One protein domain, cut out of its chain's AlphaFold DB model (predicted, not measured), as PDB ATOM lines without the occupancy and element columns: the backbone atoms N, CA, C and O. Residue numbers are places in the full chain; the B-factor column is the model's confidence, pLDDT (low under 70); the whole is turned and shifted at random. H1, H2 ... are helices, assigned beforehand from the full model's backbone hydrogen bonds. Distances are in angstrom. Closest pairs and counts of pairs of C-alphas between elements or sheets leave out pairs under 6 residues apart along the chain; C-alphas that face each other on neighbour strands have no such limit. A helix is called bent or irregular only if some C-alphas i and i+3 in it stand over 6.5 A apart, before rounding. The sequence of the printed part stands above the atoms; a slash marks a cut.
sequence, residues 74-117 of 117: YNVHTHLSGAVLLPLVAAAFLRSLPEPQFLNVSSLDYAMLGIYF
ATOM      1  N   TYR A  74     202.277 178.076 182.267       96.88
ATOM      2  CA  TYR A  74     202.902 179.246 182.889       96.88
ATOM      3  C   TYR A  74     202.995 180.442 181.940       96.88
ATOM      4  O   TYR A  74     202.757 181.566 182.382       96.88
ATOM      5  N   ASN A  75     203.264 180.215 180.653       97.25
ATOM      6  CA  ASN A  75     203.268 181.275 179.643       97.25
ATOM      7  C   ASN A  75     201.895 181.962 179.592       97.25
ATOM      8  O   ASN A  75     201.800 183.183 179.696       97.25
ATOM      9  N   VAL A  76     200.813 181.181 179.562       97.38
ATOM     10  CA  VAL A  76     199.450 181.722 179.579       97.38
ATOM     11  C   VAL A  76     199.143 182.446 180.891       97.38
ATOM     12  O   VAL A  76     198.707 183.593 180.854       97.38
ATOM     13  N   HIS A  77     199.362 181.829 182.058       96.88
ATOM     14  CA  HIS A  77     198.953 182.437 183.333       96.88
ATOM     15  C   HIS A  77     199.740 183.697 183.692       96.88
ATOM     16  O   HIS A  77     199.153 184.644 184.220       96.88
ATOM     17  N   THR A  78     201.043 183.735 183.413       97.38
ATOM     18  CA  THR A  78     201.865 184.922 183.694       97.38
ATOM     19  C   THR A  78     201.373 186.121 182.887       97.38
ATOM     20  O   THR A  78     201.059 187.158 183.475       97.38
ATOM     21  N   HIS A  79     201.165 185.959 181.579       97.12
ATOM     22  CA  HIS A  79     200.627 187.022 180.732       97.12
ATOM     23  C   HIS A  79     199.160 187.351 181.030       97.12
ATOM     24  O   HIS A  79     198.811 188.528 181.080       97.12
ATOM     25  N   LEU A  80     198.307 186.353 181.287       96.81
ATOM     26  CA  LEU A  80     196.896 186.569 181.624       96.81
ATOM     27  C   LEU A  80     196.747 187.369 182.922       96.81
ATOM     28  O   LEU A  80     195.949 188.302 182.987       96.81
ATOM     29  N   SER A  81     197.538 187.033 183.947       96.94
ATOM     30  CA  SER A  81     197.541 187.787 185.202       96.94
ATOM     31  C   SER A  81     197.974 189.237 184.980       96.94
ATOM     32  O   SER A  81     197.309 190.145 185.471       96.94
ATOM     33  N   GLY A  82     199.009 189.471 184.166       95.31
ATOM     34  CA  GLY A  82     199.434 190.814 183.777       95.31
ATOM     35  C   GLY A  82     198.344 191.576 183.022       95.31
ATOM     36  O   GLY A  82     198.033 192.706 183.389       95.31
ATOM     37  N   ALA A  83     197.707 190.941 182.038       95.69
ATOM     38  CA  ALA A  83     196.648 191.536 181.224       95.69
ATOM     39  C   ALA A  83     195.420 191.964 182.047       95.69
ATOM     40  O   ALA A  83     194.747 192.925 181.685       95.69
ATOM     41  N   VAL A  84     195.132 191.281 183.159       95.88
ATOM     42  CA  VAL A  84     194.043 191.661 184.074       95.88
ATOM     43  C   VAL A  84     194.503 192.706 185.090       95.88
ATOM     44  O   VAL A  84     193.799 193.684 185.331       95.88
ATOM     45  N   LEU A  85     195.669 192.516 185.712       96.25
ATOM     46  CA  LEU A  85     196.105 193.349 186.831       96.25
ATOM     47  C   LEU A  85     196.613 194.726 186.393       96.25
ATOM     48  O   LEU A  85     196.291 195.708 187.059       96.25
ATOM     49  N   LEU A  86     197.371 194.829 185.294       94.00
ATOM     50  CA  LEU A  86     197.963 196.107 184.871       94.00
ATOM     51  C   LEU A  86     196.906 197.183 184.585       94.00
ATOM     52  O   LEU A  86     197.023 198.262 185.167       94.00
ATOM     53  N   PRO A  87     195.845 196.925 183.793       92.31
ATOM     54  CA  PRO A  87     194.816 197.933 183.539       92.31
ATOM     55  C   PRO A  87     194.067 198.354 184.807       92.31
ATOM     56  O   PRO A  87     193.735 199.527 184.975       92.31
ATOM     57  N   LEU A  88     193.826 197.419 185.733       93.38
ATOM     58  CA  LEU A  88     193.176 197.720 187.012       93.38
ATOM     59  C   LEU A  88     194.059 198.605 187.896       93.38
ATOM     60  O   LEU A  88     193.569 199.584 188.459       93.38
ATOM     61  N   VAL A  89     195.352 198.288 187.987       93.31
ATOM     62  CA  VAL A  89     196.333 199.092 188.725       93.31
ATOM     63  C   VAL A  89     196.481 200.470 188.087       93.31
ATOM     64  O   VAL A  89     196.411 201.462 188.808       93.31
ATOM     65  N   ALA A  90     196.606 200.558 186.762       91.00
ATOM     66  CA  ALA A  90     196.702 201.825 186.042       91.00
ATOM     67  C   ALA A  90     195.450 202.689 186.251       91.00
ATOM     68  O   ALA A  90     195.559 203.866 186.591       91.00
ATOM     69  N   ALA A  91     194.252 202.106 186.143       89.81
ATOM     70  CA  ALA A  91     192.999 202.820 186.373       89.81
ATOM     71  C   ALA A  91     192.831 203.269 187.834       89.81
ATOM     72  O   ALA A  91     192.328 204.365 188.086       89.81
ATOM     73  N   ALA A  92     193.228 202.442 188.806       90.94
ATOM     74  CA  ALA A  92     193.213 202.815 190.219       90.94
ATOM     75  C   ALA A  92     194.221 203.937 190.508       90.94
ATOM     76  O   ALA A  92     193.870 204.919 191.162       90.94
ATOM     77  N   PHE A  93     195.432 203.825 189.962       87.38
ATOM     78  CA  PHE A  93     196.483 204.829 190.075       87.38
ATOM     79  C   PHE A  93     196.029 206.171 189.493       87.38
ATOM     80  O   PHE A  93     196.005 207.159 190.222       87.38
ATOM     81  N   LEU A  94     195.549 206.192 188.244       85.12
ATOM     82  CA  LEU A  94     195.027 207.390 187.572       85.12
ATOM     83  C   LEU A  94     193.899 208.074 188.358       85.12
ATOM     84  O   LEU A  94     193.860 209.298 188.419       85.12
ATOM     85  N   ARG A  95     193.001 207.304 188.988       85.12
ATOM     86  CA  ARG A  95     191.928 207.847 189.845       85.12
ATOM     87  C   ARG A  95     192.425 208.389 191.181       85.12
ATOM     88  O   ARG A  95     191.776 209.254 191.758       85.12
ATOM     89  N   SER A  96     193.514 207.832 191.702       84.56
ATOM     90  CA  SER A  96     194.071 208.215 193.001       84.56
ATOM     91  C   SER A  96     194.941 209.468 192.945       84.56
ATOM     92  O   SER A  96     195.230 210.030 194.000       84.56
ATOM     93  N   LEU A  97     195.356 209.903 191.749       77.19
ATOM     94  CA  LEU A  97     196.169 211.101 191.568       77.19
ATOM     95  C   LEU A  97     195.321 212.352 191.867       77.19
ATOM     96  O   LEU A  97     194.352 212.610 191.152       77.19
ATOM     97  N   PRO A  98     195.659 213.132 192.912       67.12
ATOM     98  CA  PRO A  98     195.057 214.444 193.138       67.12
ATOM     99  C   PRO A  98     195.413 215.406 191.991       67.12
ATOM    100  O   PRO A  98     196.305 215.104 191.197       67.12
ATOM    101  N   GLU A  99     194.746 216.568 191.944       67.00
ATOM    102  CA  GLU A  99     195.088 217.745 191.111       67.00
ATOM    103  C   GLU A  99     196.604 217.875 190.842       67.00
ATOM    104  O   GLU A  99     197.395 217.544 191.734       67.00
ATOM    105  N   PRO A 100     197.025 218.361 189.653       65.81
ATOM    106  CA  PRO A 100     198.389 218.227 189.139       65.81
ATOM    107  C   PRO A 100     199.448 218.562 190.196       65.81
ATOM    108  O   PRO A 100     199.690 219.717 190.540       65.81
ATOM    109  N   GLN A 101     200.077 217.504 190.719       66.56
ATOM    110  CA  GLN A 101     201.021 217.578 191.841       66.56
ATOM    111  C   GLN A 101     202.394 218.124 191.429       66.56
ATOM    112  O   GLN A 101     203.219 218.453 192.281       66.56
ATOM    113  N   PHE A 102     202.641 218.222 190.120       71.12
ATOM    114  CA  PHE A 102     203.890 218.682 189.535       71.12
ATOM    115  C   PHE A 102     203.636 219.874 188.607       71.12
ATOM    116  O   PHE A 102     202.665 219.903 187.848       71.12
ATOM    117  N   LEU A 103     204.548 220.849 188.639       75.06
ATOM    118  CA  LEU A 103     204.557 221.973 187.702       75.06
ATOM    119  C   LEU A 103     204.676 221.442 186.263       75.06
ATOM    120  O   LEU A 103     205.601 220.694 185.959       75.06
ATOM    121  N   ASN A 104     203.762 221.880 185.390       80.00
ATOM    122  CA  ASN A 104     203.647 221.528 183.963       80.00
ATOM    123  C   ASN A 104     203.007 220.170 183.621       80.00
ATOM    124  O   ASN A 104     203.064 219.778 182.459       80.00
ATOM    125  N   VAL A 105     202.367 219.474 184.567       83.75
ATOM    126  CA  VAL A 105     201.547 218.299 184.215       83.75
ATOM    127  C   VAL A 105     200.214 218.749 183.625       83.75
ATOM    128  O   VAL A 105     199.485 219.551 184.210       83.75
ATOM    129  N   SER A 106     199.903 218.213 182.454       85.38
ATOM    130  CA  SER A 106     198.709 218.497 181.668       85.38
ATOM    131  C   SER A 106     197.845 217.244 181.513       85.38
ATOM    132  O   SER A 106     198.291 216.118 181.723       85.38
ATOM    133  N   SER A 107     196.599 217.410 181.067       82.94
ATOM    134  CA  SER A 107     195.720 216.277 180.737       82.94
ATOM    135  C   SER A 107     196.297 215.350 179.654       82.94
ATOM    136  O   SER A 107     195.908 214.186 179.582       82.94
ATOM    137  N   LEU A 108     197.232 215.842 178.830       88.88
ATOM    138  CA  LEU A 108     197.894 215.051 177.793       88.88
ATOM    139  C   LEU A 108     198.807 213.974 178.392       88.88
ATOM    140  O   LEU A 108     198.855 212.871 177.857       88.88
ATOM    141  N   ASP A 109     199.464 214.249 179.519       86.81
ATOM    142  CA  ASP A 109     200.365 213.297 180.181       86.81
ATOM    143  C   ASP A 109     199.593 212.073 180.701       86.81
ATOM    144  O   ASP A 109     200.005 210.926 180.516       86.81
ATOM    145  N   TYR A 110     198.405 212.304 181.268       84.00
ATOM    146  CA  TYR A 110     197.495 211.234 181.685       84.00
ATOM    147  C   TYR A 110     196.934 210.451 180.491       84.00
ATOM    148  O   TYR A 110     196.794 209.231 180.571       84.00
ATOM    149  N   ALA A 111     196.641 211.127 179.374       86.62
ATOM    150  CA  ALA A 111     196.202 210.467 178.146       86.62
ATOM    151  C   ALA A 111     197.310 209.587 177.546       86.62
ATOM    152  O   ALA A 111     197.039 208.459 177.144       86.62
ATOM    153  N   MET A 112     198.561 210.058 177.540       89.38
ATOM    154  CA  MET A 112     199.719 209.270 177.106       89.38
ATOM    155  C   MET A 112     199.919 208.032 177.985       89.38
ATOM    156  O   MET A 112     200.134 206.944 177.453       89.38
ATOM    157  N   LEU A 113     199.783 208.168 179.309       85.56
ATOM    158  CA  LEU A 113     199.843 207.031 180.230       85.56
ATOM    159  C   LEU A 113     198.725 206.015 179.953       85.56
ATOM    160  O   LEU A 113     198.974 204.815 179.971       85.56
ATOM    161  N   GLY A 114     197.515 206.491 179.651       85.00
ATOM    162  CA  GLY A 114     196.386 205.638 179.278       85.00
ATOM    163  C   GLY A 114     196.488 204.995 177.890       85.00
ATOM    164  O   GLY A 114     195.780 204.032 177.648       85.00
ATOM    165  N   ILE A 115     197.320 205.513 176.980       88.25
ATOM    166  CA  ILE A 115     197.620 204.877 175.681       88.25
ATOM    167  C   ILE A 115     198.725 203.826 175.829       88.25
ATOM    168  O   ILE A 115     198.752 202.844 175.092       88.25
ATOM    169  N   TYR A 116     199.677 204.065 176.734       88.56
ATOM    170  CA  TYR A 116     200.765 203.132 177.010       88.56
ATOM    171  C   TYR A 116     200.277 201.828 177.665       88.56
ATOM    172  O   TYR A 116     200.828 200.767 177.368       88.56
ATOM    173  N   PHE A 117     199.277 201.920 178.548       83.56
ATOM    174  CA  PHE A 117     198.624 200.781 179.204       83.56
ATOM    175  C   PHE A 117     197.416 200.269 178.420       83.56
ATOM    176  O   PHE A 117     197.195 199.037 178.461       83.56
TER     177      PHE A 117
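Overview. This is residues 74 to 117 of the 117 residues of an uncharacterized protein of Cladophialophora immunda (UniProt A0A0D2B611). Picture a lopsided hook: a long helix, H1, runs out, a wide loop turns the printed part round, and a much shorter helix, H2, folds back loosely beside the later part of H1. Residues 74 to 82 of H1 stick out free at one end, and the loop makes the other end. The printed part has 44 residues with two named helices, H1 then H2, and no named strand; the class is all helix. It is only just loose, close to extended, with a radius of gyration of the C-alphas of 13.5 A, and spans 43 by 17 by 11 A.

Arrangement. Begin with H1, residues 74 to 96, and go on to H2, residues 107 to 116. They run opposite ways at a shallow tilt of 8 degrees. They are close but not clearly touching, with 2 pairs of C-alphas within 8 A; look at the closest C-alphas, those of Leu 94 and Tyr 110, 7.5 A apart. Centre to centre they are 16.8 A apart. In H2 every O i to N i+4 pair is within hydrogen-bond range; in H1, 17 of 19 are.

Along the chain. Find C-alpha 74 at (202.902, 179.246, 182.889); from there H1 runs 31.9 A to C-alpha 96 at (194.071, 208.215, 193.001). It is neither bent nor irregular, but only just: C-alphas 84 and 87 are 6.3 A apart. H2 runs 14.6 A from Ser 107 to C-alpha 116 at (200.765, 203.132, 177.010).

Size, cuts and confidence. The two C-alphas farthest apart are those of Tyr 74 and Leu 103, at 43.0 A. The printed part has no cut, and its link from H1 to H2, 10 residues, is short. Residues 98 to 109, of which 107 to 109 belong to H2, stand free. Mean pLDDT of the printed part is 87.2; look for values under 70 at residues 98 to 101.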